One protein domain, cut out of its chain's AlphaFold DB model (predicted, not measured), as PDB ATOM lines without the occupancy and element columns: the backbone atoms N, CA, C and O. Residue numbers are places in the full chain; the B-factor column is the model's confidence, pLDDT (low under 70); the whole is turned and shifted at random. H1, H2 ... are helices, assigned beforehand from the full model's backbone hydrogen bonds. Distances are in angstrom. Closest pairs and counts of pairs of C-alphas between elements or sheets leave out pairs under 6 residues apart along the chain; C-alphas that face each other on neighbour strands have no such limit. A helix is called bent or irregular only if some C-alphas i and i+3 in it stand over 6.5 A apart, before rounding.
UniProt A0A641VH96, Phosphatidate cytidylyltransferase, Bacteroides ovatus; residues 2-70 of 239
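What this domain is: This is residues 2 to 70 of the 239 residues of the protein "Phosphatidate cytidylyltransferase" of Bacteroides ovatus (UniProt A0A641VH96). Picture a long helical hairpin: H2, the longest helix, runs one way, a loop turns the chain round, and H3 folds back beside it over much of the length. The short helix H1 sits beyond the first residues of H2, at the end of the hairpin away from that loop, and touches neither long helix; at the loop end, residues 39 to 45 stick out. The printed part has 69 residues with three named helices, in the order H1, H2, H3, and no named strand; the class is all helix. The whole is loose, with a radius of gyration of the C-alphas of 15.4 A, and its outline is a rod spanning 47 by 20 by 17 A.

Where its parts are: Begin with H2, residues 14 to 40: find C-alpha 14 at (90.613, 120.067, 117.751), and from there the helix runs 38.2 A to C-alpha 40 at (57.838, 100.439, 116.689). Look next at H3, residues 47 to 69, which covers 33.2 A from its first to its last C-alpha and ends with C-alpha 69 at (91.795, 114.485, 133.350). Go back to the first printed residue for H1, residues 2 to 8, which is 10.0 A long from first to last C-alpha.

How they stand to each other: Set H2 beside H3 and you will find that they touch, with 8 pairs of C-alphas within 8 A. The closest C-alphas of the two are those of Ser 31 and Thr 53, 6.9 A apart. H2 touches H3 with residues 27 to 34 alone, and H3 touches H2 with residues 49 to 57 alone. Their lines stand at a shallow tilt of 19 degrees, and they run opposite ways, a helical hairpin with centres 11.8 A apart. H1 is apart from H2 and from H3. Along the backbone of H1, H2 and H3, every pair of O i and N i+4 is within hydrogen-bond range. None of the three helices is bent.

The domain as a whole: To measure the full length, go from the C-alpha of Pro 10 to that of Lys 43, the two farthest apart, at 47.4 A. The first and last printed C-alphas, of Lys 2 and Ser 70, are 19.1 A apart. The printed part has no cut. The link from H1 to H2, with 5 residues, is tight; the link from H2 to H3, with 6 residues, is short but not tight; neither is long. Residues 39 to 45 stand free. In the B-factor column the mean pLDDT of the printed part is 77.8; the model's confidence is low, under 70, at residues 2 to 12, and the mean over H1 is 50.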
ATOM      1  N   LYS A   2      83.145 125.266 122.676       46.62
ATOM      2  CA  LYS A   2      84.619 125.359 122.778       46.62
ATOM      3  C   LYS A   2      85.096 126.083 124.045       46.62
ATOM      4  O   LYS A   2      85.738 125.456 124.863       46.62
ATOM      5  N   GLU A   3      84.611 127.299 124.310       44.88
ATOM      6  CA  GLU A   3      85.008 128.056 125.517       44.88
ATOM      7  C   GLU A   3      84.716 127.334 126.849       44.88
ATOM      8  O   GLU A   3      85.489 127.433 127.791       44.88
ATOM      9  N   LEU A   4      83.627 126.560 126.932       52.22
ATOM     10  CA  LEU A   4      83.273 125.776 128.126       52.22
ATOM     11  C   LEU A   4      84.148 124.518 128.273       52.22
ATOM     12  O   LEU A   4      84.446 124.107 129.391       52.22
ATOM     13  N   LEU A   5      84.563 123.917 127.154       50.00
ATOM     14  CA  LEU A   5      85.480 122.778 127.118       50.00
ATOM     15  C   LEU A   5      86.929 123.202 127.378       50.00
ATOM     16  O   LEU A   5      87.628 122.480 128.076       50.00
ATOM     17  N   ASP A   6      87.345 124.381 126.918       54.09
ATOM     18  CA  ASP A   6      88.687 124.933 127.151       54.09
ATOM     19  C   ASP A   6      88.905 125.316 128.624       54.09
ATOM     20  O   ASP A   6      90.004 125.159 129.153       54.09
ATOM     21  N   ILE A   7      87.844 125.742 129.325       52.22
ATOM     22  CA  ILE A   7      87.877 126.022 130.773       52.22
ATOM     23  C   ILE A   7      88.008 124.731 131.602       52.22
ATOM     24  O   ILE A   7      88.634 124.746 132.662       52.22
ATOM     25  N   ILE A   8      87.422 123.617 131.146       52.19
ATOM     26  CA  ILE A   8      87.416 122.342 131.887       52.19
ATOM     27  C   ILE A   8      88.603 121.440 131.484       52.19
ATOM     28  O   ILE A   8      89.128 120.707 132.319       52.19
ATOM     29  N   PHE A   9      89.062 121.509 130.231       56.03
ATOM     30  CA  PHE A   9      90.104 120.653 129.656       56.03
ATOM     31  C   PHE A   9      91.030 121.447 128.708       56.03
ATOM     32  O   PHE A   9      90.962 121.280 127.489       56.03
ATOM     33  N   PRO A  10      91.976 122.240 129.240       54.47
ATOM     34  CA  PRO A  10      92.852 123.127 128.457       54.47
ATOM     35  C   PRO A  10      93.855 122.410 127.523       54.47
ATOM     36  O   PRO A  10      94.685 123.050 126.890       54.47
ATOM     37  N   THR A  11      93.809 121.076 127.446       57.19
ATOM     38  CA  THR A  11      94.726 120.222 126.667       57.19
ATOM     39  C   THR A  11      94.043 119.491 125.501       57.19
ATOM     40  O   THR A  11      94.568 118.490 125.016       57.19
ATOM     41  N   LEU A  12      92.830 119.896 125.112       63.34
ATOM     42  CA  LEU A  12      92.094 119.273 124.011       63.34
ATOM     43  C   LEU A  12      92.489 119.911 122.676       63.34
ATOM     44  O   LEU A  12      92.151 121.059 122.411       63.34
ATOM     45  N   SER A  13      93.168 119.150 121.819       70.94
ATOM     46  CA  SER A  13      93.327 119.523 120.415       70.94
ATOM     47  C   SER A  13      91.996 119.369 119.662       70.94
ATOM     48  O   SER A  13      91.123 118.584 120.056       70.94
ATOM     49  N   ASP A  14      91.836 120.101 118.561       74.31
ATOM     50  CA  ASP A  14      90.613 120.067 117.751       74.31
ATOM     51  C   ASP A  14      90.311 118.655 117.218       74.31
ATOM     52  O   ASP A  14      89.149 118.244 117.153       74.31
ATOM     53  N   GLU A  15      91.344 117.863 116.921       76.44
ATOM     54  CA  GLU A  15      91.199 116.480 116.462       76.44
ATOM     55  C   GLU A  15      90.616 115.571 117.556       76.44
ATOM     56  O   GLU A  15      89.760 114.729 117.276       76.44
ATOM     57  N   LEU A  16      91.020 115.765 118.817       77.69
ATOM     58  CA  LEU A  16      90.510 114.988 119.951       77.69
ATOM     59  C   LEU A  16      89.017 115.251 120.166       77.69
ATOM     60  O   LEU A  16      88.248 114.316 120.394       77.69
ATOM     61  N   ILE A  17      88.588 116.508 120.033       80.06
ATOM     62  CA  ILE A  17      87.176 116.891 120.148       80.06
ATOM     63  C   ILE A  17      86.345 116.223 119.049       80.06
ATOM     64  O   ILE A  17      85.248 115.736 119.331       80.06
ATOM     65  N   ILE A  18      86.858 116.159 117.816       81.56
ATOM     66  CA  ILE A  18      86.177 115.491 116.698       81.56
ATOM     67  C   ILE A  18      85.989 114.002 116.999       81.56
ATOM     68  O   ILE A  18      84.867 113.507 116.902       81.56
ATOM     69  N   VAL A  19      87.042 113.297 117.421       81.19
ATOM     70  CA  VAL A  19      86.966 111.855 117.720       81.19
ATOM     71  C   VAL A  19      85.992 111.577 118.866       81.19
ATOM     72  O   VAL A  19      85.131 110.707 118.745       81.19
ATOM     73  N   ILE A  20      86.052 112.348 119.955       83.44
ATOM     74  CA  ILE A  20      85.106 112.212 121.073       83.44
ATOM     75  C   ILE A  20      83.671 112.465 120.600       83.44
ATOM     76  O   ILE A  20      82.761 111.713 120.948       83.44
ATOM     77  N   SER A  21      83.464 113.499 119.784       84.62
ATOM     78  CA  SER A  21      82.144 113.831 119.240       84.62
ATOM     79  C   SER A  21      81.608 112.722 118.336       84.62
ATOM     80  O   SER A  21      80.416 112.431 118.382       84.62
ATOM     81  N   LEU A  22      82.474 112.058 117.562       84.81
ATOM     82  CA  LEU A  22      82.119 110.889 116.755       84.81
ATOM     83  C   LEU A  22      81.718 109.699 117.630       84.81
ATOM     84  O   LEU A  22      80.673 109.101 117.381       84.81
ATOM     85  N   ILE A  23      82.484 109.388 118.681       84.69
ATOM     86  CA  ILE A  23      82.160 108.309 119.633       84.69
ATOM     87  C   ILE A  23      80.807 108.576 120.295       84.69
ATOM     88  O   ILE A  23      79.917 107.724 120.276       84.69
ATOM     89  N   ILE A  24      80.617 109.777 120.849       86.94
ATOM     90  CA  ILE A  24      79.364 110.167 121.506       86.94
ATOM     91  C   ILE A  24      78.215 110.148 120.495       86.94
ATOM     92  O   ILE A  24      77.153 109.604 120.792       86.94
ATOM     93  N   GLY A  25      78.418 110.680 119.288       86.44
ATOM     94  CA  GLY A  25      77.432 110.659 118.211       86.44
ATOM     95  C   GLY A  25      77.012 109.239 117.824       86.44
ATOM     96  O   GLY A  25      75.818 108.961 117.689       86.44
ATOM     97  N   LEU A  26      77.961 108.306 117.727       84.94
ATOM     98  CA  LEU A  26      77.693 106.894 117.455       84.94
ATOM     99  C   LEU A  26      76.898 106.233 118.595       84.94
ATOM    100  O   LEU A  26      75.928 105.516 118.352       84.94
ATOM    101  N   LEU A  27      77.239 106.520 119.853       85.06
ATOM    102  CA  LEU A  27      76.509 105.989 121.008       85.06
ATOM    103  C   LEU A  27      75.093 106.568 121.121       85.06
ATOM    104  O   LEU A  27      74.147 105.836 121.435       85.06
ATOM    105  N   VAL A  28      74.918 107.859 120.836       87.94
ATOM    106  CA  VAL A  28      73.608 108.525 120.814       87.94
ATOM    107  C   VAL A  28      72.744 107.961 119.693       87.94
ATOM    108  O   VAL A  28      71.600 107.588 119.945       87.94
ATOM    109  N   THR A  29      73.279 107.834 118.476       84.19
ATOM    110  CA  THR A  29      72.541 107.264 117.337       84.19
ATOM    111  C   THR A  29      72.146 105.812 117.596       84.19
ATOM    112  O   THR A  29      70.979 105.469 117.415       84.19
ATOM    113  N   ALA A  30      73.045 104.978 118.129       83.31
ATOM    114  CA  ALA A  30      72.721 103.610 118.533       83.31
ATOM    115  C   ALA A  30      71.618 103.563 119.606       83.31
ATOM    116  O   ALA A  30      70.677 102.769 119.509       83.31
ATOM    117  N   SER A  31      71.689 104.447 120.606       85.00
ATOM    118  CA  SER A  31      70.674 104.558 121.663       85.00
ATOM    119  C   SER A  31      69.316 105.007 121.109       85.00
ATOM    120  O   SER A  31      68.274 104.497 121.526       85.00
ATOM    121  N   LEU A  32      69.314 105.918 120.134       86.88
ATOM    122  CA  LEU A  32      68.111 106.429 119.481       86.88
ATOM    123  C   LEU A  32      67.465 105.369 118.580       86.88
ATOM    124  O   LEU A  32      66.253 105.175 118.646       86.88
ATOM    125  N   ILE A  33      68.262 104.622 117.810       84.25
ATOM    126  CA  ILE A  33      67.791 103.474 117.020       84.25
ATOM    127  C   ILE A  33      67.139 102.440 117.939       84.25
ATOM    128  O   ILE A  33      66.017 102.009 117.682       84.25
ATOM    129  N   LEU A  34      67.792 102.086 119.048       83.44
ATOM    130  CA  LEU A  34      67.236 101.160 120.036       83.44
ATOM    131  C   LEU A  34      65.907 101.649 120.620       83.44
ATOM    132  O   LEU A  34      64.968 100.862 120.762       83.44
ATOM    133  N   PHE A  35      65.808 102.939 120.938       84.25
ATOM    134  CA  PHE A  35      64.576 103.550 121.427       84.25
ATOM    135  C   PHE A  35      63.448 103.492 120.386       84.25
ATOM    136  O   PHE A  35      62.328 103.090 120.714       84.25
ATOM    137  N   LEU A  36      63.740 103.825 119.124       84.94
ATOM    138  CA  LEU A  36      62.776 103.759 118.022       84.94
ATOM    139  C   LEU A  36      62.313 102.323 117.757       84.94
ATOM    140  O   LEU A  36      61.111 102.081 117.659       84.94
ATOM    141  N   VAL A  37      63.233 101.357 117.723       83.38
ATOM    142  CA  VAL A  37      62.906  99.932 117.548       83.38
ATOM    143  C   VAL A  37      62.021  99.434 118.690       83.38
ATOM    144  O   VAL A  37      61.028  98.756 118.434       83.38
ATOM    145  N   LYS A  38      62.305  99.827 119.939       82.69
ATOM    146  CA  LYS A  38      61.467  99.480 121.098       82.69
ATOM    147  C   LYS A  38      60.044 100.033 120.975       82.69
ATOM    148  O   LYS A  38      59.099  99.378 121.407       82.69
ATOM    149  N   LYS A  39      59.895 101.226 120.391       83.62
ATOM    150  CA  LYS A  39      58.604 101.894 120.192       83.62
ATOM    151  C   LYS A  39      57.808 101.307 119.020       83.62
ATOM    152  O   LYS A  39      56.594 101.185 119.130       83.62
ATOM    153  N   ILE A  40      58.474 100.939 117.923       82.00
ATOM    154  CA  ILE A  40      57.838 100.439 116.689       82.00
ATOM    155  C   ILE A  40      57.575  98.926 116.753       82.00
ATOM    156  O   ILE A  40      56.592  98.440 116.202       82.00
ATOM    157  N   SER A  41      58.432  98.150 117.418       75.56
ATOM    158  CA  SER A  41      58.324  96.686 117.479       75.56
ATOM    159  C   SER A  41      58.600  96.148 118.890       75.56
ATOM    160  O   SER A  41      59.658  95.569 119.143       75.56
ATOM    161  N   PRO A  42      57.624  96.260 119.815       70.62
ATOM    162  CA  PRO A  42      57.790  95.864 121.218       70.62
ATOM    163  C   PRO A  42      58.062  94.367 121.436       70.62
ATOM    164  O   PRO A  42      58.535  93.977 122.499       70.62
ATOM    165  N   LYS A  43      57.746  93.518 120.446       71.19
ATOM    166  CA  LYS A  43      57.935  92.058 120.509       71.19
ATOM    167  C   LYS A  43      59.368  91.608 120.188       71.19
ATOM    168  O   LYS A  43      59.686  90.439 120.389       71.19
ATOM    169  N   THR A  44      60.227  92.494 119.685       73.06
ATOM    170  CA  THR A  44      61.607  92.149 119.323       73.06
ATOM    171  C   THR A  44      62.477  92.061 120.577       73.06
ATOM    172  O   THR A  44      62.529  93.000 121.372       73.06
ATOM    173  N   ASN A  45      63.200  90.950 120.760       75.56
ATOM    174  CA  ASN A  45      64.118  90.794 121.887       75.56
ATOM    175  C   ASN A  45      65.379  91.660 121.693       75.56
ATOM    176  O   ASN A  45      66.374  91.217 121.130       75.56
ATOM    177  N   ILE A  46      65.322  92.908 122.162       77.81
ATOM    178  CA  ILE A  46      66.426  93.885 122.109       77.81
ATOM    179  C   ILE A  46      67.218  93.977 123.422       77.81
ATOM    180  O   ILE A  46      68.048  94.872 123.581       77.81
ATOM    181  N   SER A  47      66.948  93.086 124.383       77.81
ATOM    182  CA  SER A  47      67.550  93.133 125.722       77.81
ATOM    183  C   SER A  47      69.080  93.051 125.672       77.81
ATOM    184  O   SER A  47      69.760  93.849 126.312       77.81
ATOM    185  N   GLU A  48      69.612  92.162 124.833       77.50
ATOM    186  CA  GLU A  48      71.049  91.990 124.615       77.50
ATOM    187  C   GLU A  48      71.699  93.261 124.046       77.50
ATOM    188  O   GLU A  48      72.702  93.736 124.578       77.50
ATOM    189  N   LEU A  49      71.110  93.851 122.999       77.31
ATOM    190  CA  LEU A  49      71.665  95.043 122.353       77.31
ATOM    191  C   LEU A  49      71.583  96.269 123.279       77.31
ATOM    192  O   LEU A  49      72.539  97.032 123.373       77.31
ATOM    193  N   SER A  50      70.499  96.404 124.047       81.12
ATOM    194  CA  SER A  50      70.356  97.462 125.054       81.12
ATOM    195  C   SER A  50      71.360  97.327 126.205       81.12
ATOM    196  O   SER A  50      71.947  98.331 126.619       81.12
ATOM    197  N   ALA A  51      71.609  96.107 126.697       81.12
ATOM    198  CA  ALA A  51      72.617  95.855 127.728       81.12
ATOM    199  C   ALA A  51      74.035  96.185 127.234       81.12
ATOM    200  O   ALA A  51      74.823  96.792 127.968       81.12
ATOM    201  N   ARG A  52      74.341  95.859 125.972       79.19
ATOM    202  CA  ARG A  52      75.605  96.232 125.325       79.19
ATOM    203  C   ARG A  52      75.756  97.745 125.250       79.19
ATOM    204  O   ARG A  52      76.731  98.262 125.782       79.19
ATOM    205  N   THR A  53      74.786  98.468 124.687       83.75
ATOM    206  CA  THR A  53      74.858  99.937 124.564       83.75
ATOM    207  C   THR A  53      75.009 100.630 125.919       83.75
ATOM    208  O   THR A  53      75.775 101.582 126.039       83.75
ATOM    209  N   ARG A  54      74.354 100.133 126.978       86.31
ATOM    210  CA  ARG A  54      74.552 100.660 128.339       86.31
ATOM    211  C   ARG A  54      75.977 100.433 128.852       86.31
ATOM    212  O   ARG A  54      76.551 101.336 129.451       86.31
ATOM    213  N   SER A  55      76.534  99.246 128.624       85.56
ATOM    214  CA  SER A  55      77.913  98.925 129.016       85.56
ATOM    215  C   SER A  55      78.914  99.817 128.278       85.56
ATOM    216  O   SER A  55      79.846 100.330 128.888       85.56
ATOM    217  N   TRP A  56      78.659 100.083 126.995       85.62
ATOM    218  CA  TRP A  56      79.442 100.999 126.169       85.62
ATOM    219  C   TRP A  56      79.466 102.430 126.705       85.62
ATOM    220  O   TRP A  56      80.540 103.011 126.804       85.62
ATOM    221  N   TRP A  57      78.325 102.980 127.131       88.25
ATOM    222  CA  TRP A  57      78.288 104.306 127.763       88.25
ATOM    223  C   TRP A  57      79.165 104.392 129.017       88.25
ATOM    224  O   TRP A  57      79.851 105.390 129.225       88.25
ATOM    225  N   ILE A  58      79.160 103.338 129.838       89.12
ATOM    226  CA  ILE A  58      79.972 103.275 131.057       89.12
ATOM    227  C   ILE A  58      81.462 103.195 130.697       89.12
ATOM    228  O   ILE A  58      82.256 103.963 131.234       89.12
ATOM    229  N   MET A  59      81.842 102.312 129.767       86.56
ATOM    230  CA  MET A  59      83.235 102.149 129.334       86.56
ATOM    231  C   MET A  59      83.782 103.415 128.672       86.56
ATOM    232  O   MET A  59      84.835 103.894 129.086       86.56
ATOM    233  N   ALA A  60      83.043 104.006 127.728       87.31
ATOM    234  CA  ALA A  60      83.439 105.236 127.050       87.31
ATOM    235  C   ALA A  60      83.585 106.398 128.041       87.31
ATOM    236  O   ALA A  60      84.590 107.101 128.018       87.31
ATOM    237  N   GLY A  61      82.629 106.568 128.963       87.88
ATOM    238  CA  GLY A  61      82.696 107.611 129.987       87.88
ATOM    239  C   GLY A  61      83.903 107.458 130.917       87.88
ATOM    240  O   GLY A  61      84.628 108.426 131.142       87.88
ATOM    241  N   MET A  62      84.159 106.243 131.417       89.12
ATOM    242  CA  MET A  62      85.328 105.966 132.261       89.12
ATOM    243  C   MET A  62      86.644 106.167 131.504       89.12
ATOM    244  O   MET A  62      87.567 106.758 132.054       89.12
ATOM    245  N   PHE A  63      86.730 105.702 130.254       88.44
ATOM    246  CA  PHE A  63      87.946 105.790 129.448       88.44
ATOM    247  C   PHE A  63      88.271 107.234 129.059       88.44
ATOM    248  O   PHE A  63      89.383 107.696 129.297       88.44
ATOM    249  N   ILE A  64      87.287 107.977 128.538       86.44
ATOM    250  CA  ILE A  64      87.432 109.402 128.215       86.44
ATOM    251  C   ILE A  64      87.808 110.169 129.490       86.44
ATOM    252  O   ILE A  64      88.807 110.883 129.508       86.44
ATOM    253  N   GLY A  65      87.091 109.962 130.599       85.81
ATOM    254  CA  GLY A  65      87.439 110.587 131.877       85.81
ATOM    255  C   GLY A  65      88.890 110.310 132.286       85.81
ATOM    256  O   GLY A  65      89.648 111.238 132.553       85.81
ATOM    257  N   ALA A  66      89.317 109.047 132.265       86.56
ATOM    258  CA  ALA A  66      90.673 108.671 132.648       86.56
ATOM    259  C   ALA A  66      91.753 109.297 131.752       86.56
ATOM    260  O   ALA A  66      92.766 109.756 132.271       86.56
ATOM    261  N   VAL A  67      91.533 109.341 130.433       84.69
ATOM    262  CA  VAL A  67      92.521 109.831 129.456       84.69
ATOM    263  C   VAL A  67      92.690 111.352 129.503       84.69
ATOM    264  O   VAL A  67      93.803 111.850 129.310       84.69
ATOM    265  N   PHE A  68      91.608 112.092 129.758       80.19
ATOM    266  CA  PHE A  68      91.590 113.549 129.606       80.19
ATOM    267  C   PHE A  68      91.779 114.342 130.900       80.19
ATOM    268  O   PHE A  68      92.168 115.504 130.813       80.19
ATOM    269  N   ILE A  69      91.578 113.753 132.088       82.38
ATOM    270  CA  ILE A  69      91.795 114.485 133.350       82.38
ATOM    271  C   ILE A  69      93.287 114.797 133.552       82.38
ATOM    272  O   ILE A  69      93.653 115.939 133.809       82.38
ATOM    273  N   SER A  70      94.175 113.802 133.454       85.19
ATOM    274  CA  SER A  70      95.627 114.028 133.514       85.19
ATOM    275  C   SER A  70      96.403 112.824 132.987       85.19
ATOM    276  O   SER A  70      95.929 111.697 133.086       85.19
TER     277      SER A  70